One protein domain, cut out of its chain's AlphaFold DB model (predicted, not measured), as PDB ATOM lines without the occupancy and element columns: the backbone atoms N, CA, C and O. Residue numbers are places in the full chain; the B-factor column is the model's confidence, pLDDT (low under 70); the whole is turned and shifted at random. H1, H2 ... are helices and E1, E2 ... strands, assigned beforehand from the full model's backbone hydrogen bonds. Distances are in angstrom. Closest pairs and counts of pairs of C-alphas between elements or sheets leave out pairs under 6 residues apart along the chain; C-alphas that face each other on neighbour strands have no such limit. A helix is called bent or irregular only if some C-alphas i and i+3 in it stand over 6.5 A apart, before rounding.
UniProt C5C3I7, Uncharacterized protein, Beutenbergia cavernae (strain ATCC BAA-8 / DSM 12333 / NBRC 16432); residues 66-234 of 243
ATOM      1  N   ALA A  66      28.440   7.363 -13.551       95.94
ATOM      2  CA  ALA A  66      27.965   8.120 -12.407       95.94
ATOM      3  C   ALA A  66      28.873   7.850 -11.205       95.94
ATOM      4  O   ALA A  66      29.266   6.708 -10.965       95.94
ATOM      5  N   VAL A  67      29.163   8.894 -10.436       95.06
ATOM      6  CA  VAL A  67      30.021   8.813  -9.253       95.06
ATOM      7  C   VAL A  67      29.158   8.991  -8.013       95.06
ATOM      8  O   VAL A  67      28.431   9.976  -7.886       95.06
ATOM      9  N   ASP A  68      29.226   8.031  -7.094       92.56
ATOM     10  CA  ASP A  68      28.590   8.168  -5.788       92.56
ATOM     11  C   ASP A  68      29.402   9.141  -4.921       92.56
ATOM     12  O   ASP A  68      30.600   8.947  -4.710       92.56
ATOM     13  N   VAL A  69      28.750  10.198  -4.432       90.69
ATOM     14  CA  VAL A  69      29.396  11.266  -3.650       90.69
ATOM     15  C   VAL A  69      30.023  10.727  -2.362       90.69
ATOM     16  O   VAL A  69      31.098  11.176  -1.977       90.69
ATOM     17  N   ALA A  70      29.383   9.761  -1.694       89.81
ATOM     18  CA  ALA A  70      29.897   9.219  -0.442       89.81
ATOM     19  C   ALA A  70      31.136   8.349  -0.681       89.81
ATOM     20  O   ALA A  70      32.100   8.447   0.076       89.81
ATOM     21  N   VAL A  71      31.136   7.553  -1.754       91.62
ATOM     22  CA  VAL A  71      32.316   6.780  -2.170       91.62
ATOM     23  C   VAL A  71      33.457   7.710  -2.577       91.62
ATOM     24  O   VAL A  71      34.578   7.523  -2.116       91.62
ATOM     25  N   LEU A  72      33.176   8.737  -3.385       92.38
ATOM     26  CA  LEU A  72      34.176   9.731  -3.782       92.38
ATOM     27  C   LEU A  72      34.813  10.403  -2.562       92.38
ATOM     28  O   LEU A  72      36.033  10.484  -2.487       92.38
ATOM     29  N   ALA A  73      33.996  10.851  -1.609       90.38
ATOM     30  CA  ALA A  73      34.471  11.503  -0.396       90.38
ATOM     31  C   ALA A  73      35.332  10.579   0.471       90.38
ATOM     32  O   ALA A  73      36.377  11.001   0.958       90.38
ATOM     33  N   GLN A  74      34.916   9.321   0.648       90.94
ATOM     34  CA  GLN A  74      35.689   8.347   1.416       90.94
ATOM     35  C   GLN A  74      37.048   8.081   0.763       90.94
ATOM     36  O   GLN A  74      38.078   8.192   1.417       90.94
ATOM     37  N   CYS A  75      37.053   7.804  -0.537       94.19
ATOM     38  CA  CYS A  75      38.272   7.521  -1.280       94.19
ATOM     39  C   CYS A  75      39.223   8.713  -1.348       94.19
ATOM     40  O   CYS A  75      40.432   8.545  -1.219       94.19
ATOM     41  N   ALA A  76      38.684   9.925  -1.491       92.75
ATOM     42  CA  ALA A  76      39.480  11.140  -1.413       92.75
ATOM     43  C   ALA A  76      40.089  11.330  -0.016       92.75
ATOM     44  O   ALA A  76      41.243  11.727   0.084       92.75
ATOM     45  N   ALA A  77      39.351  11.023   1.058       90.19
ATOM     46  CA  ALA A  77      39.873  11.124   2.422       90.19
ATOM     47  C   ALA A  77      41.011  10.121   2.655       90.19
ATOM     48  O   ALA A  77      42.047  10.486   3.209       90.19
ATOM     49  N   ASP A  78      40.845   8.887   2.178       91.12
ATOM     50  CA  ASP A  78      41.879   7.853   2.249       91.12
ATOM     51  C   ASP A  78      43.123   8.258   1.438       91.12
ATOM     52  O   ASP A  78      44.248   8.060   1.899       91.12
ATOM     53  N   ALA A  79      42.952   8.867   0.260       92.56
ATOM     54  CA  ALA A  79      44.056   9.392  -0.543       92.56
ATOM     55  C   ALA A  79      44.784  10.549   0.165       92.56
ATOM     56  O   ALA A  79      46.010  10.536   0.275       92.56
ATOM     57  N   THR A  80      44.045  11.522   0.711       90.31
ATOM     58  CA  THR A  80      44.615  12.650   1.463       90.31
ATOM     59  C   THR A  80      45.354  12.181   2.718       90.31
ATOM     60  O   THR A  80      46.411  12.712   3.037       90.31
ATOM     61  N   ALA A  81      44.854  11.170   3.430       89.31
ATOM     62  CA  ALA A  81      45.497  10.670   4.646       89.31
ATOM     63  C   ALA A  81      46.860   9.994   4.398       89.31
ATOM     64  O   ALA A  81      47.633   9.817   5.339       89.31
ATOM     65  N   GLN A  82      47.156   9.604   3.155       91.00
ATOM     66  CA  GLN A  82      48.370   8.868   2.791       91.00
ATOM     67  C   GLN A  82      49.514   9.752   2.285       91.00
ATOM     68  O   GLN A  82      50.647   9.279   2.194       91.00
ATOM     69  N   VAL A  83      49.247  11.019   1.962       93.06
ATOM     70  CA  VAL A  83      50.264  11.924   1.414       93.06
ATOM     71  C   VAL A  83      51.017  12.667   2.500       93.06
ATOM     72  O   VAL A  83      50.461  12.913   3.560       93.06
ATOM     73  N   ALA A  84      52.253  13.103   2.246       95.75
ATOM     74  CA  ALA A  84      53.022  13.895   3.218       95.75
ATOM     75  C   ALA A  84      52.413  15.288   3.495       95.75
ATOM     76  O   ALA A  84      52.584  15.860   4.575       95.75
ATOM     77  N   GLY A  85      51.723  15.848   2.505       94.06
ATOM     78  CA  GLY A  85      51.149  17.184   2.547       94.06
ATOM     79  C   GLY A  85      50.759  17.686   1.161       94.06
ATOM     80  O   GLY A  85      51.035  17.044   0.145       94.06
ATOM     81  N   TYR A  86      50.106  18.841   1.116       94.44
ATOM     82  CA  TYR A  86      49.710  19.497  -0.128       94.44
ATOM     83  C   TYR A  86      49.675  21.018   0.021       94.44
ATOM     84  O   TYR A  86      49.623  21.569   1.126       94.44
ATOM     85  N   ALA A  87      49.686  21.711  -1.114       95.44
ATOM     86  CA  ALA A  87      49.453  23.144  -1.197       95.44
ATOM     87  C   ALA A  87      48.334  23.426  -2.197       95.44
ATOM     88  O   ALA A  87      48.269  22.793  -3.250       95.44
ATOM     89  N   ALA A  88      47.470  24.386  -1.886       93.62
ATOM     90  CA  ALA A  88      46.396  24.801  -2.772       93.62
ATOM     91  C   ALA A  88      46.183  26.318  -2.747       93.62
ATOM     92  O   ALA A  88      46.453  27.002  -1.757       93.62
ATOM     93  N   GLU A  89      45.687  26.835  -3.862       93.19
ATOM     94  CA  GLU A  89      45.194  28.198  -4.009       93.19
ATOM     95  C   GLU A  89      43.676  28.155  -4.150       93.19
ATOM     96  O   GLU A  89      43.152  27.366  -4.938       93.19
ATOM     97  N   THR A  90      42.983  29.017  -3.414       90.25
ATOM     98  CA  THR A  90      41.528  29.151  -3.484       90.25
ATOM     99  C   THR A  90      41.180  30.564  -3.924       90.25
ATOM    100  O   THR A  90      41.604  31.525  -3.291       90.25
ATOM    101  N   ASP A  91      40.392  30.711  -4.983       90.44
ATOM    102  CA  ASP A  91      39.724  31.957  -5.351       90.44
ATOM    103  C   ASP A  91      38.244  31.842  -4.994       90.44
ATOM    104  O   ASP A  91      37.546  30.960  -5.493       90.44
ATOM    105  N   LEU A  92      37.774  32.722  -4.111       86.88
ATOM    106  CA  LEU A  92      36.365  32.842  -3.759       86.88
ATOM    107  C   LEU A  92      35.871  34.220  -4.194       86.88
ATOM    108  O   LEU A  92      36.185  35.233  -3.561       86.88
ATOM    109  N   GLY A  93      35.112  34.275  -5.289       82.25
ATOM    110  CA  GLY A  93      34.561  35.523  -5.819       82.25
ATOM    111  C   GLY A  93      35.615  36.612  -6.071       82.25
ATOM    112  O   GLY A  93      35.361  37.788  -5.791       82.25
ATOM    113  N   GLY A  94      36.808  36.238  -6.551       81.81
ATOM    114  CA  GLY A  94      37.934  37.141  -6.810       81.81
ATOM    115  C   GLY A  94      38.816  37.446  -5.594       81.81
ATOM    116  O   GLY A  94      39.681  38.324  -5.670       81.81
ATOM    117  N   SER A  95      38.585  36.773  -4.464       86.12
ATOM    118  CA  SER A  95      39.445  36.844  -3.280       86.12
ATOM    119  C   SER A  95      40.305  35.592  -3.196       86.12
ATOM    120  O   SER A  95      39.800  34.516  -2.890       86.12
ATOM    121  N   ALA A  96      41.604  35.753  -3.440       90.69
ATOM    122  CA  ALA A  96      42.556  34.659  -3.361       90.69
ATOM    123  C   ALA A  96      43.009  34.390  -1.915       90.69
ATOM    124  O   ALA A  96      43.335  35.317  -1.160       90.69
ATOM    125  N   SER A  97      43.097  33.115  -1.561       91.69
ATOM    126  CA  SER A  97      43.804  32.598  -0.397       91.69
ATOM    127  C   SER A  97      44.717  31.444  -0.806       91.69
ATOM    128  O   SER A  97      44.585  30.855  -1.878       91.69
ATOM    129  N   GLN A  98      45.688  31.154   0.049       93.94
ATOM    130  CA  GLN A  98      46.605  30.033  -0.112       93.94
ATOM    131  C   GLN A  98      46.540  29.180   1.138       93.94
ATOM    132  O   GLN A  98      46.469  29.720   2.243       93.94
ATOM    133  N   VAL A  99      46.605  27.868   0.965       93.19
ATOM    134  CA  VAL A  99      46.672  26.907   2.057       93.19
ATOM    135  C   VAL A  99      47.815  25.933   1.809       93.19
ATOM    136  O   VAL A  99      48.066  25.514   0.681       93.19
ATOM    137  N   ARG A 100      48.535  25.602   2.874       95.44
ATOM    138  CA  ARG A 100      49.551  24.552   2.915       95.44
ATOM    139  C   ARG A 100      49.211  23.631   4.069       95.44
ATOM    140  O   ARG A 100      48.898  24.138   5.145       95.44
ATOM    141  N   VAL A 101      49.281  22.327   3.848       93.75
ATOM    142  CA  VAL A 101      48.873  21.301   4.810       93.75
ATOM    143  C   VAL A 101      49.936  20.214   4.885       93.75
ATOM    144  O   VAL A 101      50.407  19.750   3.852       93.75
ATOM    145  N   ASN A 102      50.276  19.801   6.103       94.38
ATOM    146  CA  ASN A 102      50.904  18.519   6.413       94.38
ATOM    147  C   ASN A 102      49.863  17.623   7.071       94.38
ATOM    148  O   ASN A 102      49.067  18.093   7.889       94.38
ATOM    149  N   THR A 103      49.884  16.344   6.727       90.44
ATOM    150  CA  THR A 103      48.949  15.333   7.240       90.44
ATOM    151  C   THR A 103      49.461  14.701   8.536       90.44
ATOM    152  O   THR A 103      48.677  14.512   9.463       90.44
ATOM    153  N   ASP A 104      50.774  14.450   8.639       89.25
ATOM    154  CA  ASP A 104      51.431  13.912   9.834       89.25
ATOM    155  C   ASP A 104      52.867  14.473  10.027       89.25
ATOM    156  O   ASP A 104      53.730  14.275   9.167       89.25
ATOM    157  N   PRO A 105      53.167  15.168  11.146       90.25
ATOM    158  CA  PRO A 105      52.196  15.694  12.102       90.25
ATOM    159  C   PRO A 105      51.268  16.705  11.417       90.25
ATOM    160  O   PRO A 105      51.703  17.469  10.548       90.25
ATOM    161  N   GLN A 106      49.998  16.726  11.825       89.56
ATOM    162  CA  GLN A 106      49.017  17.637  11.244       89.56
ATOM    163  C   GLN A 106      49.445  19.090  11.476       89.56
ATOM    164  O   GLN A 106      49.593  19.547  12.614       89.56
ATOM    165  N   ALA A 107      49.639  19.819  10.382       93.94
ATOM    166  CA  ALA A 107      49.968  21.234  10.419       93.94
ATOM    167  C   ALA A 107      49.348  21.954   9.228       93.94
ATOM    168  O   ALA A 107      49.236  21.395   8.141       93.94
ATOM    169  N   LEU A 108      48.986  23.217   9.411       94.38
ATOM    170  CA  LEU A 108      48.406  24.027   8.350       94.38
ATOM    171  C   LEU A 108      48.895  25.460   8.422       94.38
ATOM    172  O   LEU A 108      49.068  26.018   9.503       94.38
ATOM    173  N   HIS A 109      49.051  26.076   7.257       95.56
ATOM    174  CA  HIS A 109      49.194  27.516   7.122       95.56
ATOM    175  C   HIS A 109      48.263  28.021   6.029       95.56
ATOM    176  O   HIS A 109      48.443  27.701   4.855       95.56
ATOM    177  N   MET A 110      47.297  28.846   6.415       94.31
ATOM    178  CA  MET A 110      46.433  29.581   5.503       94.31
ATOM    179  C   MET A 110      46.838  31.055   5.461       94.31
ATOM    180  O   MET A 110      47.075  31.674   6.497       94.31
ATOM    181  N   THR A 111      46.882  31.631   4.264       93.94
ATOM    182  CA  THR A 111      47.137  33.056   4.020       93.94
ATOM    183  C   THR A 111      45.999  33.648   3.201       93.94
ATOM    184  O   THR A 111      45.601  33.084   2.186       93.94
ATOM    185  N   SER A 112      45.486  34.802   3.617       92.31
ATOM    186  CA  SER A 112      44.422  35.532   2.924       92.31
ATOM    187  C   SER A 112      44.621  37.044   3.046       92.31
ATOM    188  O   SER A 112      45.465  37.520   3.805       92.31
ATOM    189  N   ALA A 113      43.784  37.824   2.361       90.81
ATOM    190  CA  ALA A 113      43.747  39.276   2.539       90.81
ATOM    191  C   ALA A 113      43.321  39.715   3.958       90.81
ATOM    192  O   ALA A 113      43.606  40.846   4.353       90.81
ATOM    193  N   MET A 114      42.633  38.850   4.715       89.31
ATOM    194  CA  MET A 114      42.177  39.137   6.083       89.31
ATOM    195  C   MET A 114      43.251  38.856   7.139       89.31
ATOM    196  O   MET A 114      43.164  39.369   8.254       89.31
ATOM    197  N   GLY A 115      44.258  38.058   6.789       93.69
ATOM    198  CA  GLY A 115      45.301  37.614   7.697       93.69
ATOM    199  C   GLY A 115      45.739  36.184   7.419       93.69
ATOM    200  O   GLY A 115      45.387  35.576   6.403       93.69
ATOM    201  N   GLU A 116      46.514  35.659   8.353       95.69
ATOM    202  CA  GLU A 116      47.110  34.336   8.320       95.69
ATOM    203  C   GLU A 116      46.679  33.521   9.533       95.69
ATOM    204  O   GLU A 116      46.491  34.059  10.628       95.69
ATOM    205  N   VAL A 117      46.570  32.216   9.312       95.88
ATOM    206  CA  VAL A 117      46.280  31.207  10.328       95.88
ATOM    207  C   VAL A 117      47.339  30.126  10.222       95.88
ATOM    208  O   VAL A 117      47.576  29.616   9.129       95.88
ATOM    209  N   VAL A 118      47.965  29.773  11.338       96.56
ATOM    210  CA  VAL A 118      48.854  28.615  11.447       96.56
ATOM    211  C   VAL A 118      48.295  27.693  12.516       96.56
ATOM    212  O   VAL A 118      48.066  28.139  13.633       96.56
ATOM    213  N   VAL A 119      48.092  26.422  12.188       95.31
ATOM    214  CA  VAL A 119      47.700  25.389  13.152       95.31
ATOM    215  C   VAL A 119      48.837  24.388  13.236       95.31
ATOM    216  O   VAL A 119      49.227  23.822  12.216       95.31
ATOM    217  N   VAL A 120      49.404  24.203  14.425       94.19
ATOM    218  CA  VAL A 120      50.475  23.230  14.690       94.19
ATOM    219  C   VAL A 120      50.207  22.599  16.046       94.19
ATOM    220  O   VAL A 120      49.944  23.317  17.009       94.19
ATOM    221  N   ASP A 121      50.249  21.268  16.117       89.56
ATOM    222  CA  ASP A 121      50.013  20.502  17.351       89.56
ATOM    223  C   ASP A 121      48.685  20.868  18.055       89.56
ATOM    224  O   ASP A 121      48.594  20.911  19.283       89.56
ATOM    225  N   GLY A 122      47.647  21.171  17.267       88.00
ATOM    226  CA  GLY A 122      46.323  21.569  17.758       88.00
ATOM    227  C   GLY A 122      46.231  22.999  18.307       88.00
ATOM    228  O   GLY A 122      45.167  23.394  18.776       88.00
ATOM    229  N   VAL A 123      47.311  23.785  18.248       92.81
ATOM    230  CA  VAL A 123      47.303  25.199  18.638       92.81
ATOM    231  C   VAL A 123      47.128  26.067  17.401       92.81
ATOM    232  O   VAL A 123      47.934  26.015  16.469       92.81
ATOM    233  N   THR A 124      46.083  26.891  17.412       95.38
ATOM    234  CA  THR A 124      45.825  27.893  16.376       95.38
ATOM    235  C   THR A 124      46.569  29.180  16.708       95.38
ATOM    236  O   THR A 124      46.448  29.715  17.805       95.38
ATOM    237  N   TYR A 125      47.298  29.715  15.739       96.81
ATOM    238  CA  TYR A 125      47.947  31.017  15.778       96.81
ATOM    239  C   TYR A 125      47.392  31.882  14.659       96.81
ATOM    240  O   TYR A 125      47.243  31.425  13.527       96.81
ATOM    241  N   VAL A 126      47.121  33.148  14.952       96.94
ATOM    242  CA  VAL A 126      46.518  34.075  13.994       96.94
ATOM    243  C   VAL A 126      47.306  35.371  13.897       96.94
ATOM    244  O   VAL A 126      47.930  35.834  14.856       96.94
ATOM    245  N   ARG A 127      47.267  35.982  12.712       95.75
ATOM    246  CA  ARG A 127      47.891  37.279  12.442       95.75
ATOM    247  C   ARG A 127      47.092  38.052  11.403       95.75
ATOM    248  O   ARG A 127      46.942  37.590  10.284       95.75
ATOM    249  N   THR A 128      46.644  39.260  11.733       91.69
ATOM    250  CA  THR A 128      45.999  40.181  10.777       91.69
ATOM    251  C   THR A 128      47.026  41.173  10.231       91.69
ATOM    252  O   THR A 128      47.466  41.089   9.089       91.69
ATOM    253  N   THR A 129      47.485  42.077  11.097       83.69
ATOM    254  CA  THR A 129      48.590  43.008  10.872       83.69
ATOM    255  C   THR A 129      49.405  43.107  12.158       83.69
ATOM    256  O   THR A 129      48.892  43.601  13.159       83.69
ATOM    257  N   GLY A 130      50.665  42.668  12.150       85.12
ATOM    258  CA  GLY A 130      51.542  42.762  13.322       85.12
ATOM    259  C   GLY A 130      52.127  41.424  13.756       85.12
ATOM    260  O   GLY A 130      52.535  40.629  12.914       85.12
ATOM    261  N   GLU A 131      52.233  41.226  15.067       91.75
ATOM    262  CA  GLU A 131      52.816  40.027  15.674       91.75
ATOM    263  C   GLU A 131      51.813  38.867  15.685       91.75
ATOM    264  O   GLU A 131      50.598  39.073  15.610       91.75
ATOM    265  N   TRP A 132      52.332  37.643  15.743       96.62
ATOM    266  CA  TRP A 132      51.513  36.453  15.930       96.62
ATOM    267  C   TRP A 132      50.927  36.425  17.338       96.62
ATOM    268  O   TRP A 132      51.572  36.840  18.301       96.62
ATOM    269  N   GLN A 133      49.711  35.907  17.452       95.25
ATOM    270  CA  GLN A 133      49.076  35.607  18.731       95.25
ATOM    271  C   GLN A 133      48.394  34.242  18.657       95.25
ATOM    272  O   GLN A 133      48.064  33.776  17.566       95.25
ATOM    273  N   GLU A 134      48.192  33.610  19.808       95.62
ATOM    274  CA  GLU A 134      47.328  32.434  19.909       95.62
ATOM    275  C   GLU A 134      45.891  32.825  19.534       95.62
ATOM    276  O   GLU A 134      45.446  33.941  19.818       95.62
ATOM    277  N   GLY A 135      45.200  31.933  18.833       94.12
ATOM    278  CA  GLY A 135      43.826  32.128  18.405       94.12
ATOM    279  C   GLY A 135      42.879  32.228  19.597       94.12
ATOM    280  O   GLY A 135      43.012  31.506  20.580       94.12
ATOM    281  N   ASP A 136      41.906  33.122  19.483       94.62
ATOM    282  CA  ASP A 136      40.831  33.311  20.448       94.62
ATOM    283  C   ASP A 136      39.511  33.499  19.680       94.62
ATOM    284  O   ASP A 136      39.243  34.604  19.185       94.62
ATOM    285  N   PRO A 137      38.686  32.442  19.531       93.00
ATOM    286  CA  PRO A 137      37.402  32.527  18.835       93.00
ATOM    287  C   PRO A 137      36.382  33.422  19.564       93.00
ATOM    288  O   PRO A 137      35.419  33.873  18.946       93.00
ATOM    289  N   GLU A 138      36.603  33.737  20.846       94.25
ATOM    290  CA  GLU A 138      35.760  34.636  21.649       94.25
ATOM    291  C   GLU A 138      36.302  36.079  21.680       94.25
ATOM    292  O   GLU A 138      35.772  36.946  22.388       94.25
ATOM    293  N   SER A 139      37.347  36.369  20.896       94.50
ATOM    294  CA  SER A 139      37.974  37.686  20.854       94.50
ATOM    295  C   SER A 139      36.985  38.795  20.487       94.50
ATOM    296  O   SER A 139      36.149  38.683  19.591       94.50
ATOM    297  N   SER A 140      37.137  39.947  21.144       94.06
ATOM    298  CA  SER A 140      36.390  41.159  20.785       94.06
ATOM    299  C   SER A 140      36.815  41.768  19.441       94.06
ATOM    300  O   SER A 140      36.092  42.614  18.908       94.06
ATOM    301  N   ASP A 141      37.976  41.370  18.908       93.62
ATOM    302  CA  ASP A 141      38.383  41.706  17.545       93.62
ATOM    303  C   ASP A 141      37.778  40.673  16.577       93.62
ATOM    304  O   ASP A 141      38.170  39.503  16.606       93.62
ATOM    305  N   PRO A 142      36.845  41.080  15.696       92.38
ATOM    306  CA  PRO A 142      36.144  40.152  14.817       92.38
ATOM    307  C   PRO A 142      37.061  39.452  13.808       92.38
ATOM    308  O   PRO A 142      36.719  38.364  13.349       92.38
ATOM    309  N   LEU A 143      38.210  40.041  13.450       92.06
ATOM    310  CA  LEU A 143      39.164  39.382  12.557       92.06
ATOM    311  C   LEU A 143      39.916  38.274  13.288       92.06
ATOM    312  O   LEU A 143      40.091  37.194  12.736       92.06
ATOM    313  N   ILE A 144      40.324  38.520  14.534       94.00
ATOM    314  CA  ILE A 144      40.974  37.504  15.368       94.00
ATOM    315  C   ILE A 144      40.000  36.365  15.655       94.00
ATOM    316  O   ILE A 144      40.351  35.216  15.409       94.00
ATOM    317  N   ALA A 145      38.769  36.675  16.065       93.75
ATOM    318  CA  ALA A 145      37.737  35.668  16.292       93.75
ATOM    319  C   ALA A 145      37.469  34.826  15.031       93.75
ATOM    320  O   ALA A 145      37.492  33.598  15.089       93.75
ATOM    321  N   GLY A 146      37.295  35.471  13.871       91.38
ATOM    322  CA  GLY A 146      37.027  34.783  12.605       91.38
ATOM    323  C   GLY A 146      38.185  33.904  12.124       91.38
ATOM    324  O   GLY A 146      37.963  32.763  11.727       91.38
ATOM    325  N   LEU A 147      39.422  34.403  12.191       92.44
ATOM    326  CA  LEU A 147      40.615  33.625  11.837       92.44
ATOM    327  C   LEU A 147      40.831  32.447  12.797       92.44
ATOM    328  O   LEU A 147      41.236  31.372  12.360       92.44
ATOM    329  N   SER A 148      40.534  32.632  14.084       93.19
ATOM    330  CA  SER A 148      40.680  31.580  15.097       93.19
ATOM    331  C   SER A 148      39.674  30.459  14.865       93.19
ATOM    332  O   SER A 148      40.068  29.300  14.779       93.19
ATOM    333  N   ALA A 149      38.407  30.813  14.634       91.56
ATOM    334  CA  ALA A 149      37.366  29.852  14.288       91.56
ATOM    335  C   ALA A 149      37.676  29.105  12.977       91.56
ATOM    336  O   ALA A 149      37.389  27.916  12.860       91.56
ATOM    337  N   ALA A 150      38.284  29.770  11.988       86.38
ATOM    338  CA  ALA A 150      38.729  29.103  10.765       86.38
ATOM    339  C   ALA A 150      39.832  28.064  11.042       86.38
ATOM    340  O   ALA A 150      39.810  26.989  10.451       86.38
ATOM    341  N   GLY A 151      40.756  28.357  11.964       86.44
ATOM    342  CA  GLY A 151      41.777  27.402  12.405       86.44
ATOM    343  C   GLY A 151      41.206  26.190  13.146       86.44
ATOM    344  O   GLY A 151      41.716  25.090  12.983       86.44
ATOM    345  N   GLU A 152      40.119  26.359  13.902       85.12
ATOM    346  CA  GLU A 152      39.430  25.249  14.582       85.12
ATOM    347  C   GLU A 152      38.639  24.343  13.622       85.12
ATOM    348  O   GLU A 152      38.425  23.173  13.918       85.12
ATOM    349  N   ASN A 153      38.210  24.863  12.467       81.06
ATOM    350  CA  ASN A 153      37.405  24.135  11.476       81.06
ATOM    351  C   ASN A 153      38.238  23.689  10.270       81.06
ATOM    352  O   ASN A 153      37.768  23.684   9.131       81.06
ATOM    353  N   ILE A 154      39.492  23.332  10.520       72.88
ATOM    354  CA  ILE A 154      40.486  23.065   9.485       72.88
ATOM    355  C   ILE A 154      40.103  21.930   8.536       72.88
ATOM    356  O   ILE A 154      40.387  22.001   7.344       72.88
ATOM    357  N   ASP A 155      39.387  20.934   9.055       74.00
ATOM    358  CA  ASP A 155      38.934  19.770   8.297       74.00
ATOM    359  C   ASP A 155      37.980  20.169   7.162       74.00
ATOM    360  O   ASP A 155      37.868  19.464   6.168       74.00
ATOM    361  N   SER A 156      37.322  21.335   7.256       70.38
ATOM    362  CA  SER A 156      36.477  21.862   6.173       70.38
ATOM    363  C   SER A 156      37.264  22.304   4.934       70.38
ATOM    364  O   SER A 156      36.680  22.471   3.867       70.38
ATOM    365  N   LEU A 157      38.580  22.495   5.056       68.94
ATOM    366  CA  LEU A 157      39.460  22.829   3.936       68.94
ATOM    367  C   LEU A 157      40.004  21.583   3.224       68.94
ATOM    368  O   LEU A 157      40.615  21.723   2.166       68.94
ATOM    369  N   ASP A 158      39.780  20.385   3.776       73.38
ATOM    370  CA  ASP A 158      40.159  19.127   3.140       73.38
ATOM    371  C   ASP A 158      39.357  18.935   1.836       73.38
ATOM    372  O   ASP A 158      38.119  18.932   1.867       73.38
ATOM    373  N   PRO A 159      40.022  18.738   0.682       70.38
ATOM    374  CA  PRO A 159      39.352  18.402  -0.571       70.38
ATOM    375  C   PRO A 159      38.358  17.231  -0.459       70.38
ATOM    376  O   PRO A 159      37.329  17.236  -1.140       70.38
ATOM    377  N   ALA A 160      38.609  16.260   0.423       75.44
ATOM    378  CA  ALA A 160      37.700  15.149   0.682       75.44
ATOM    379  C   ALA A 160      36.424  15.579   1.426       75.44
ATOM    380  O   ALA A 160      35.317  15.162   1.067       75.44
ATOM    381  N   ALA A 161      36.551  16.458   2.424       80.06
ATOM    382  CA  ALA A 161      35.403  17.042   3.117       80.06
ATOM    383  C   ALA A 161      34.552  17.891   2.158       80.06
ATOM    384  O   ALA A 161      33.321  17.819   2.177       80.06
ATOM    385  N   GLN A 162      35.206  18.621   1.252       78.00
ATOM    386  CA  GLN A 162      34.539  19.398   0.208       78.00
ATOM    387  C   GLN A 162      33.792  18.503  -0.791       78.00
ATOM    388  O   GLN A 162      32.669  18.825  -1.184       78.00
ATOM    389  N   ALA A 163      34.355  17.347  -1.163       76.69
ATOM    390  CA  ALA A 163      33.642  16.354  -1.965       76.69
ATOM    391  C   ALA A 163      32.398  15.820  -1.227       76.69
ATOM    392  O   ALA A 163      31.324  15.732  -1.823       76.69
ATOM    393  N   ALA A 164      32.498  15.544   0.079       79.06
ATOM    394  CA  ALA A 164      31.366  15.091   0.898       79.06
ATOM    395  C   ALA A 164      30.220  16.120   0.964       79.06
ATOM    396  O   ALA A 164      29.037  15.752   1.000       79.06
ATOM    397  N   ALA A 165      30.561  17.412   0.946       81.69
ATOM    398  CA  ALA A 165      29.600  18.512   0.966       81.69
ATOM    399  C   ALA A 165      28.714  18.579  -0.296       81.69
ATOM    400  O   ALA A 165      27.648  19.188  -0.260       81.69
ATOM    401  N   MET A 166      29.078  17.883  -1.381       83.44
ATOM    402  CA  MET A 166      28.308  17.819  -2.636       83.44
ATOM    403  C   MET A 166      27.120  16.841  -2.582       83.44
ATOM    404  O   MET A 166      26.593  16.412  -3.611       83.44
ATOM    405  N   THR A 167      26.674  16.460  -1.385       83.12
ATOM    406  CA  THR A 167      25.496  15.605  -1.211       83.12
ATOM    407  C   THR A 167      24.267  16.269  -1.843       83.12
ATOM    408  O   THR A 167      23.874  17.362  -1.450       83.12
ATOM    409  N   GLY A 168      23.627  15.588  -2.799       80.88
ATOM    410  CA  GLY A 168      22.492  16.127  -3.565       80.88
ATOM    411  C   GLY A 168      22.845  16.589  -4.982       80.88
ATOM    412  O   GLY A 168      21.944  16.932  -5.746       80.88
ATOM    413  N   VAL A 169      24.126  16.537  -5.355       89.31
ATOM    414  CA  VAL A 169      24.602  16.734  -6.728       89.31
ATOM    415  C   VAL A 169      24.768  15.376  -7.411       89.31
ATOM    416  O   VAL A 169      25.380  14.462  -6.860       89.31
ATOM    417  N   GLU A 170      24.237  15.234  -8.626       93.00
ATOM    418  CA  GLU A 170      24.489  14.051  -9.455       93.00
ATOM    419  C   GLU A 170      25.824  14.227 -10.185       93.00
ATOM    420  O   GLU A 170      25.954  15.073 -11.071       93.00
ATOM    421  N   LEU A 171      26.828  13.439  -9.799       95.50
ATOM    422  CA  LEU A 171      28.172  13.507 -10.366       95.50
ATOM    423  C   LEU A 171      28.358  12.479 -11.483       95.50
ATOM    424  O   LEU A 171      27.891  11.344 -11.400       95.50
ATOM    425  N   THR A 172      29.074  12.863 -12.535       97.56
ATOM    426  CA  THR A 172      29.449  11.979 -13.646       97.56
ATOM    427  C   THR A 172      30.875  12.277 -14.084       97.56
ATOM    428  O   THR A 172      31.264  13.443 -14.183       97.56
ATOM    429  N   VAL A 173      31.646  11.237 -14.402       98.19
ATOM    430  CA  VAL A 173      32.949  11.404 -15.053       98.19
ATOM    431  C   VAL A 173      32.717  11.840 -16.501       98.19
ATOM    432  O   VAL A 173      32.209  11.072 -17.316       98.19
ATOM    433  N   THR A 174      33.067  13.070 -16.857       98.12
ATOM    434  CA  THR A 174      32.793  13.639 -18.188       98.12
ATOM    435  C   THR A 174      33.988  13.630 -19.128       98.12
ATOM    436  O   THR A 174      33.811  13.772 -20.340       98.12
ATOM    437  N   GLY A 175      35.192  13.395 -18.612       98.06
ATOM    438  CA  GLY A 175      36.397  13.289 -19.423       98.06
ATOM    439  C   GLY A 175      37.647  13.086 -18.581       98.06
ATOM    440  O   GLY A 175      37.565  12.706 -17.414       98.06
ATOM    441  N   THR A 176      38.794  13.361 -19.191       98.19
ATOM    442  CA  THR A 176      40.094  13.406 -18.525       98.19
ATOM    443  C   THR A 176      40.812  14.714 -18.847       98.19
ATOM    444  O   THR A 176      40.509  15.369 -19.849       98.19
ATOM    445  N   ASP A 177      41.744  15.104 -17.986       98.06
ATOM    446  CA  ASP A 177      42.608  16.279 -18.126       98.06
ATOM    447  C   ASP A 177      44.000  15.965 -17.538       98.06
ATOM    448  O   ASP A 177      44.295  14.824 -17.175       98.06
ATOM    449  N   THR A 178      44.883  16.957 -17.458       97.25
ATOM    450  CA  THR A 178      46.193  16.842 -16.814       97.25
ATOM    451  C   THR A 178      46.387  17.940 -15.775       97.25
ATOM    452  O   THR A 178      46.265  19.126 -16.081       97.25
ATOM    453  N   ARG A 179      46.744  17.556 -14.545       95.00
ATOM    454  CA  ARG A 179      47.073  18.464 -13.433       95.00
ATOM    455  C   ARG A 179      48.321  17.950 -12.727       95.00
ATOM    456  O   ARG A 179      48.452  16.750 -12.546       95.00
ATOM    457  N   LEU A 180      49.244  18.845 -12.365       94.69
ATOM    458  CA  LEU A 180      50.529  18.477 -11.739       94.69
ATOM    459  C   LEU A 180      51.265  17.344 -12.488       94.69
ATOM    460  O   LEU A 180      51.789  16.424 -11.870       94.69
ATOM    461  N   ASP A 181      51.252  17.393 -13.827       95.62
ATOM    462  CA  ASP A 181      51.817  16.367 -14.722       95.62
ATOM    463  C   ASP A 181      51.216  14.948 -14.569       95.62
ATOM    464  O   ASP A 181      51.787  13.971 -15.056       95.62
ATOM    465  N   GLN A 182      50.036  14.834 -13.953       95.00
ATOM    466  CA  GLN A 182      49.284  13.593 -13.755       95.00
ATOM    467  C   GLN A 182      47.968  13.617 -14.535       95.00
ATOM    468  O   GLN A 182      47.341  14.668 -14.690       95.00
ATOM    469  N   GLU A 183      47.541  12.456 -15.034       97.50
ATOM    470  CA  GLU A 183      46.207  12.302 -15.616       97.50
ATOM    471  C   GLU A 183      45.152  12.375 -14.507       97.50
ATOM    472  O   GLU A 183      45.282  11.736 -13.464       97.50
ATOM    473  N   VAL A 184      44.100  13.154 -14.748       98.12
ATOM    474  CA  VAL A 184      42.951  13.273 -13.849       98.12
ATOM    475  C   VAL A 184      41.665  12.979 -14.604       98.12
ATOM    476  O   VAL A 184      41.520  13.323 -15.776       98.12
ATOM    477  N   PHE A 185      40.702  12.397 -13.912       98.38
ATOM    478  CA  PHE A 185      39.308  12.331 -14.302       98.38
ATOM    479  C   PHE A 185      38.621  13.659 -13.994       98.38
ATOM    480  O   PHE A 185      38.738  14.210 -12.898       98.38
ATOM    481  N   VAL A 186      37.875  14.162 -14.971       98.31
ATOM    482  CA  VAL A 186      37.020  15.337 -14.813       98.31
ATOM    483  C   VAL A 186      35.651  14.845 -14.371       98.31
ATOM    484  O   VAL A 186      34.942  14.204 -15.147       98.31
ATOM    485  N   ILE A 187      35.287  15.119 -13.122       97.44
ATOM    486  CA  ILE A 187      34.000  14.740 -12.534       97.44
ATOM    487  C   ILE A 187      33.154  15.997 -12.426       97.44
ATOM    488  O   ILE A 187      33.513  16.917 -11.702       97.44
ATOM    489  N   SER A 188      32.027  16.050 -13.124       96.62
ATOM    490  CA  SER A 188      31.147  17.218 -13.101       96.62
ATOM    491  C   SER A 188      29.735  16.856 -12.682       96.62
ATOM    492  O   SER A 188      29.269  15.750 -12.964       96.62
ATOM    493  N   GLY A 189      29.036  17.812 -12.084       95.00
ATOM    494  CA  GLY A 189      27.631  17.666 -11.741       95.00
ATOM    495  C   GLY A 189      26.938  19.000 -11.525       95.00
ATOM    496  O   GLY A 189      27.574  20.039 -11.344       95.00
ATOM    497  N   GLU A 190      25.615  18.942 -11.542       94.00
ATOM    498  CA  GLU A 190      24.727  20.047 -11.199       94.00
ATOM    499  C   GLU A 190      23.677  19.527 -10.215       94.00
ATOM    500  O   GLU A 190      23.287  18.357 -10.259       94.00
ATOM    501  N   GLY A 191      23.230  20.377  -9.300       91.00
ATOM    502  CA  GLY A 191      22.263  19.985  -8.290       91.00
ATOM    503  C   GLY A 191      21.808  21.147  -7.429       91.00
ATOM    504  O   GLY A 191      21.972  22.316  -7.778       91.00
ATOM    505  N   GLU A 192      21.217  20.804  -6.293       88.88
ATOM    506  CA  GLU A 192      20.802  21.766  -5.284       88.88
ATOM    507  C   GLU A 192      21.414  21.368  -3.945       88.88
ATOM    508  O   GLU A 192      21.228  20.243  -3.481       88.88
ATOM    509  N   VAL A 193      22.131  22.300  -3.325       84.56
ATOM    510  CA  VAL A 193      22.705  22.134  -1.991       84.56
ATOM    511  C   VAL A 193      22.120  23.227  -1.110       84.56
ATOM    512  O   VAL A 193      22.220  24.410  -1.421       84.56
ATOM    513  N   GLU A 194      21.415  22.828  -0.050       84.88
ATOM    514  CA  GLU A 194      20.748  23.745   0.892       84.88
ATOM    515  C   GLU A 194      19.811  24.785   0.236       84.88
ATOM    516  O   GLU A 194      19.631  25.898   0.731       84.88
ATOM    517  N   GLY A 195      19.166  24.418  -0.877       84.62
ATOM    518  CA  GLY A 195      18.257  25.302  -1.614       84.62
ATOM    519  C   GLY A 195      18.948  26.262  -2.588       84.62
ATOM    520  O   GLY A 195      18.263  27.071  -3.216       84.62
ATOM    521  N   ALA A 196      20.275  26.189  -2.719       88.06
ATOM    522  CA  ALA A 196      21.052  26.905  -3.721       88.06
ATOM    523  C   ALA A 196      21.370  25.982  -4.902       88.06
ATOM    524  O   ALA A 196      21.788  24.840  -4.708       88.06
ATOM    525  N   ALA A 197      21.191  26.474  -6.128       90.31
ATOM    526  CA  ALA A 197      21.613  25.742  -7.316       90.31
ATOM    527  C   ALA A 197      23.144  25.738  -7.379       90.31
ATOM    528  O   ALA A 197      23.751  26.809  -7.341       90.31
ATOM    529  N   VAL A 198      23.744  24.552  -7.477       91.88
ATOM    530  CA  VAL A 198      25.197  24.351  -7.497       91.88
ATOM    531  C   VAL A 198      25.600  23.634  -8.780       91.88
ATOM    532  O   VAL A 198      24.975  22.645  -9.161       91.88
ATOM    533  N   SER A 199      26.666  24.105  -9.420       93.25
ATOM    534  CA  SER A 199      27.431  23.349 -10.411       93.25
ATOM    535  C   SER A 199      28.847  23.123  -9.894       93.25
ATOM    536  O   SER A 199      29.395  23.961  -9.177       93.25
ATOM    537  N   THR A 200      29.429  21.973 -10.219       94.12
ATOM    538  CA  THR A 200      30.767  21.600  -9.756       94.12
ATOM    539  C   THR A 200      31.522  20.815 -10.821       94.12
ATOM    540  O   THR A 200      30.930  20.043 -11.581       94.12
ATOM    541  N   VAL A 201      32.835  21.007 -10.858       95.88
ATOM    542  CA  VAL A 201      33.816  20.244 -11.622       95.88
ATOM    543  C   VAL A 201      34.968  19.918 -10.679       95.88
ATOM    544  O   VAL A 201      35.527  20.802 -10.039       95.88
ATOM    545  N   MET A 202      35.325  18.649 -10.569       95.56
ATOM    546  CA  MET A 202      36.440  18.156  -9.768       95.56
ATOM    547  C   MET A 202      37.451  17.471 -10.677       95.56
ATOM    548  O   MET A 202      37.078  16.822 -11.657       95.56
ATOM    549  N   TYR A 203      38.723  17.613 -10.329       96.06
ATOM    550  CA  TYR A 203      39.845  17.013 -11.039       96.06
ATOM    551  C   TYR A 203      40.467  15.962 -10.129       96.06
ATOM    552  O   TYR A 203      41.144  16.312  -9.165       96.06
ATOM    553  N   VAL A 204      40.187  14.691 -10.401       96.75
ATOM    554  CA  VAL A 204      40.466  13.585  -9.475       96.75
ATOM    555  C   VAL A 204      41.378  12.568 -10.146       96.75
ATOM    556  O   VAL A 204      41.081  12.130 -11.251       96.75
ATOM    557  N   THR A 205      42.494  12.199  -9.530       96.88
ATOM    558  CA  THR A 205      43.385  11.158 -10.074       96.88
ATOM    559  C   THR A 205      42.747   9.763  -9.981       96.88
ATOM    560  O   THR A 205      41.683   9.580  -9.388       96.88
ATOM    561  N   ALA A 206      43.382   8.748 -10.572       95.69
ATOM    562  CA  ALA A 206      42.908   7.361 -10.479       95.69
ATOM    563  C   ALA A 206      42.929   6.813  -9.037       95.69
ATOM    564  O   ALA A 206      42.098   5.991  -8.672       95.69
ATOM    565  N   ASP A 207      43.860   7.307  -8.227       94.56
ATOM    566  CA  ASP A 207      44.031   7.064  -6.793       94.56
ATOM    567  C   ASP A 207      43.225   8.040  -5.918       94.56
ATOM    568  O   ASP A 207      43.452   8.126  -4.719       94.56
ATOM    569  N   TYR A 208      42.248   8.745  -6.500       94.62
ATOM    570  CA  TYR A 208      41.295   9.607  -5.794       94.62
ATOM    571  C   TYR A 208      41.863  10.880  -5.146       94.62
ATOM    572  O   TYR A 208      41.140  11.575  -4.429       94.62
ATOM    573  N   ALA A 209      43.096  11.275  -5.470       93.94
ATOM    574  CA  ALA A 209      43.604  12.592  -5.105       93.94
ATOM    575  C   ALA A 209      42.819  13.691  -5.836       93.94
ATOM    576  O   ALA A 209      42.769  13.738  -7.069       93.94
ATOM    577  N   VAL A 210      42.212  14.606  -5.081       93.75
ATOM    578  CA  VAL A 210      41.469  15.743  -5.638       93.75
ATOM    579  C   VAL A 210      42.439  16.901  -5.868       93.75
ATOM    580  O   VAL A 210      42.781  17.635  -4.947       93.75
ATOM    581  N   LEU A 211      42.871  17.089  -7.117       94.62
ATOM    582  CA  LEU A 211      43.862  18.102  -7.509       94.62
ATOM    583  C   LEU A 211      43.248  19.465  -7.870       94.62
ATOM    584  O   LEU A 211      43.950  20.417  -8.223       94.62
ATOM    585  N   GLY A 212      41.927  19.584  -7.786       92.06
ATOM    586  CA  GLY A 212      41.242  20.858  -7.927       92.06
ATOM    587  C   GLY A 212      39.729  20.725  -7.947       92.06
ATOM    588  O   GLY A 212      39.175  19.651  -8.197       92.06
ATOM    589  N   ASN A 213      39.071  21.855  -7.726       91.31
ATOM    590  CA  ASN A 213      37.630  22.000  -7.821       91.31
ATOM    591  C   ASN A 213      37.275  23.363  -8.417       91.31
ATOM    592  O   ASN A 213      37.859  24.378  -8.062       91.31
ATOM    593  N   GLU A 214      36.284  23.388  -9.291       92.50
ATOM    594  CA  GLU A 214      35.607  24.599  -9.730       92.50
ATOM    595  C   GLU A 214      34.136  24.425  -9.382       92.50
ATOM    596  O   GLU A 214      33.522  23.433  -9.770       92.50
ATOM    597  N   SER A 215      33.559  25.357  -8.638       90.81
ATOM    598  CA  SER A 215      32.145  25.320  -8.291       90.81
ATOM    599  C   SER A 215      31.512  26.698  -8.378       90.81
ATOM    600  O   SER A 215      32.161  27.725  -8.202       90.81
ATOM    601  N   SER A 216      30.220  26.711  -8.677       91.31
ATOM    602  CA  SER A 216      29.400  27.916  -8.725       91.31
ATOM    603  C   SER A 216      28.102  27.646  -7.983       91.31
ATOM    604  O   SER A 216      27.432  26.652  -8.261       91.31
ATOM    605  N   ALA A 217      27.719  28.549  -7.085       91.00
ATOM    606  CA  ALA A 217      26.449  28.496  -6.370       91.00
ATOM    607  C   ALA A 217      25.628  29.771  -6.611       91.00
ATOM    608  O   ALA A 217      26.162  30.876  -6.509       91.00
ATOM    609  N   ASP A 218      24.324  29.645  -6.887       87.94
ATOM    610  CA  ASP A 218      23.397  30.786  -6.886       87.94
ATOM    611  C   ASP A 218      22.697  30.906  -5.533       87.94
ATOM    612  O   ASP A 218      21.869  30.070  -5.158       87.94
ATOM    613  N   VAL A 219      23.018  31.974  -4.804       86.06
ATOM    614  CA  VAL A 219      22.402  32.285  -3.517       86.06
ATOM    615  C   VAL A 219      21.666  33.608  -3.640       86.06
ATOM    616  O   VAL A 219      22.260  34.683  -3.726       86.06
ATOM    617  N   SER A 220      20.334  33.541  -3.631       85.31
ATOM    618  CA  SER A 220      19.464  34.722  -3.727       85.31
ATOM    619  C   SER A 220      19.735  35.596  -4.968       85.31
ATOM    620  O   SER A 220      19.651  36.825  -4.890       85.31
ATOM    621  N   GLY A 221      20.053  34.983  -6.117       84.19
ATOM    622  CA  GLY A 221      20.345  35.685  -7.372       84.19
ATOM    623  C   GLY A 221      21.743  36.302  -7.445       84.19
ATOM    624  O   GLY A 221      21.996  37.135  -8.317       84.19
ATOM    625  N   THR A 222      22.627  35.940  -6.512       87.50
ATOM    626  CA  THR A 222      24.059  36.241  -6.574       87.50
ATOM    627  C   THR A 222      24.811  34.944  -6.822       87.50
ATOM    628  O   THR A 222      24.735  34.025  -6.008       87.50
ATOM    629  N   THR A 223      25.536  34.885  -7.934       89.62
ATOM    630  CA  THR A 223      26.440  33.775  -8.239       89.62
ATOM    631  C   THR A 223      27.741  33.950  -7.470       89.62
ATOM    632  O   THR A 223      28.338  35.030  -7.492       89.62
ATOM    633  N   ILE A 224      28.158  32.895  -6.779       88.75
ATOM    634  CA  ILE A 224      29.427  32.809  -6.065       88.75
ATOM    635  C   ILE A 224      30.241  31.711  -6.736       88.75
ATOM    636  O   ILE A 224      29.877  30.540  -6.649       88.75
ATOM    637  N   ASP A 225      31.331  32.107  -7.384       90.50
ATOM    638  CA  ASP A 225      32.303  31.191  -7.968       90.50
ATOM    639  C   ASP A 225      33.395  30.867  -6.944       90.50
ATOM    640  O   ASP A 225      33.902  31.758  -6.251       90.50
ATOM    641  N   THR A 226      33.756  29.590  -6.869       89.50
ATOM    642  CA  THR A 226      34.866  29.075  -6.071       89.50
ATOM    643  C   THR A 226      35.778  28.254  -6.968       89.50
ATOM    644  O   THR A 226      35.326  27.331  -7.644       89.50
ATOM    645  N   VAL A 227      37.069  28.563  -6.965       91.44
ATOM    646  CA  VAL A 227      38.090  27.795  -7.680       91.44
ATOM    647  C   VAL A 227      39.162  27.387  -6.688       91.44
ATOM    648  O   VAL A 227      39.811  28.241  -6.103       91.44
ATOM    649  N   ILE A 228      39.374  26.088  -6.525       91.12
ATOM    650  CA  ILE A 228      40.454  25.500  -5.739       91.12
ATOM    651  C   ILE A 228      41.412  24.824  -6.715       91.12
ATOM    652  O   ILE A 228      41.014  23.967  -7.505       91.12
ATOM    653  N   THR A 229      42.684  25.193  -6.661       93.06
ATOM    654  CA  THR A 229      43.749  24.586  -7.462       93.06
ATOM    655  C   THR A 229      44.821  24.045  -6.536       93.06
ATOM    656  O   THR A 229      45.474  24.823  -5.844       93.06
ATOM    657  N   VAL A 230      45.036  22.729  -6.543       94.44
ATOM    658  CA  VAL A 230      46.181  22.129  -5.851       94.44
ATOM    659  C   VAL A 230      47.440  22.416  -6.669       94.44
ATOM    660  O   VAL A 230      47.494  22.156  -7.871       94.44
ATOM    661  N   THR A 231      48.441  23.001  -6.020       96.06
ATOM    662  CA  THR A 231      49.705  23.440  -6.629       96.06
ATOM    663  C   THR A 231      50.885  22.541  -6.270       96.06
ATOM    664  O   THR A 231      51.879  22.547  -6.993       96.06
ATOM    665  N   ALA A 232      50.762  21.748  -5.206       96.12
ATOM    666  CA  ALA A 232      51.680  20.674  -4.839       96.12
ATOM    667  C   ALA A 232      50.897  19.556  -4.141       96.12
ATOM    668  O   ALA A 232      49.985  19.846  -3.364       96.12
ATOM    669  N   TRP A 233      51.255  18.302  -4.404       95.25
ATOM    670  CA  TRP A 233      50.610  17.114  -3.842       95.25
ATOM    671  C   TRP A 233      51.677  16.096  -3.447       95.25
ATOM    672  O   TRP A 233      52.645  15.925  -4.184       95.25
ATOM    673  N   ASP A 234      51.488  15.439  -2.306       95.50
ATOM    674  CA  ASP A 234      52.460  14.515  -1.713       95.50
ATOM    675  C   ASP A 234      53.835  15.133  -1.434       95.50
ATOM    676  O   ASP A 234      54.898  14.544  -1.626       95.50
TER     677      ASP A 234
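AT A GLANCE: This is residues 66 to 234 of the 243 residues of an uncharacterized protein of Beutenbergia cavernae (strain ATCC BAA-8 / DSM 12333 / NBRC 16432) (UniProt C5C3I7). One long, twisted antiparallel sheet of ten strands folds back at its E6 and E7 end, while H1, H2 and H4 pack on one face and the other face has no named helix. H2 covers the E5 end, H4 and H1 sit together at the folded end, and little H3 grazes the sheet between H2 and H4. The 169 printed residues hold, in order, H1, E1 to E5, H2, H3, H4, and E6 to E10; the class is mixed, helices and strands. The sheet's order is E5, E4, E3, E2, E1, E10, E9, E8, E7, E6. The whole is compact, with a radius of gyration of the C-alphas of 16.5 A and spans of 48 by 40 by 24 A.

IN THESE COORDINATES: Find C-alpha 69 at (29.396, 11.266, -3.650); from there H1 runs 20.2 A to residue 82. Next come E1, residues 85 to 92, E2, 95 to 102, E3, 107 to 112, E4, 115 to 120, and E5, 123 to 127. H2 spans residues 142 to 152, 15.3 A, starting at C-alpha (36.144, 40.152, 14.817); H3 is 154 to 157 and H4 is 159 to 164. Then read E6, 169 to 179, E7, 182 to 193, 30.3 A, E8, 196 to 204, E9, 210 to 219, and E10, 222 to 233, 32.8 A, ending at (50.610, 17.114, -3.842).

HOW THE PARTS SIT: E1 to E5 and E6 to E10 are two meanders, each strand the antiparallel neighbour of the one before. E1 and E10, one from each meander, are antiparallel neighbours, with N 89 and O 229 within hydrogen-bond range at 2.8 A. In the hairpin E6 and E7, N 174 and O 186 are 2.8 A apart. E6 bends by 79 degrees at residue 176 and E7 by 65 degrees at 190. In this folded sheet, one sheet bent back into two leaves that face each other, E7 and E6 face the other strands, with E8 as the hinge. H2 is over E5 and only just over E4, at a height of 7.6 A; C-alphas Thr 124 and Gly 151 are its closest pair with E5, 5.7 A. H4 is over E9, on the same face. H1 touches H4, closest C-alphas Ala 76 and Ala 160 at 4.9 A, with a shallow tilt of 25 degrees, opposite ways. Every O i to N i+4 pair is within hydrogen-bond range in H2 and H4, and 9 of 10 in H1; H3 is too short for one.

THE WHOLE: The farthest C-alphas, Ala 66 and Glu 131, are 49.2 A apart. The printed part has no cut. Look for the one long link at residues 128 to 141. Mean pLDDT of the printed part is 91.1; residue 157 is under 70.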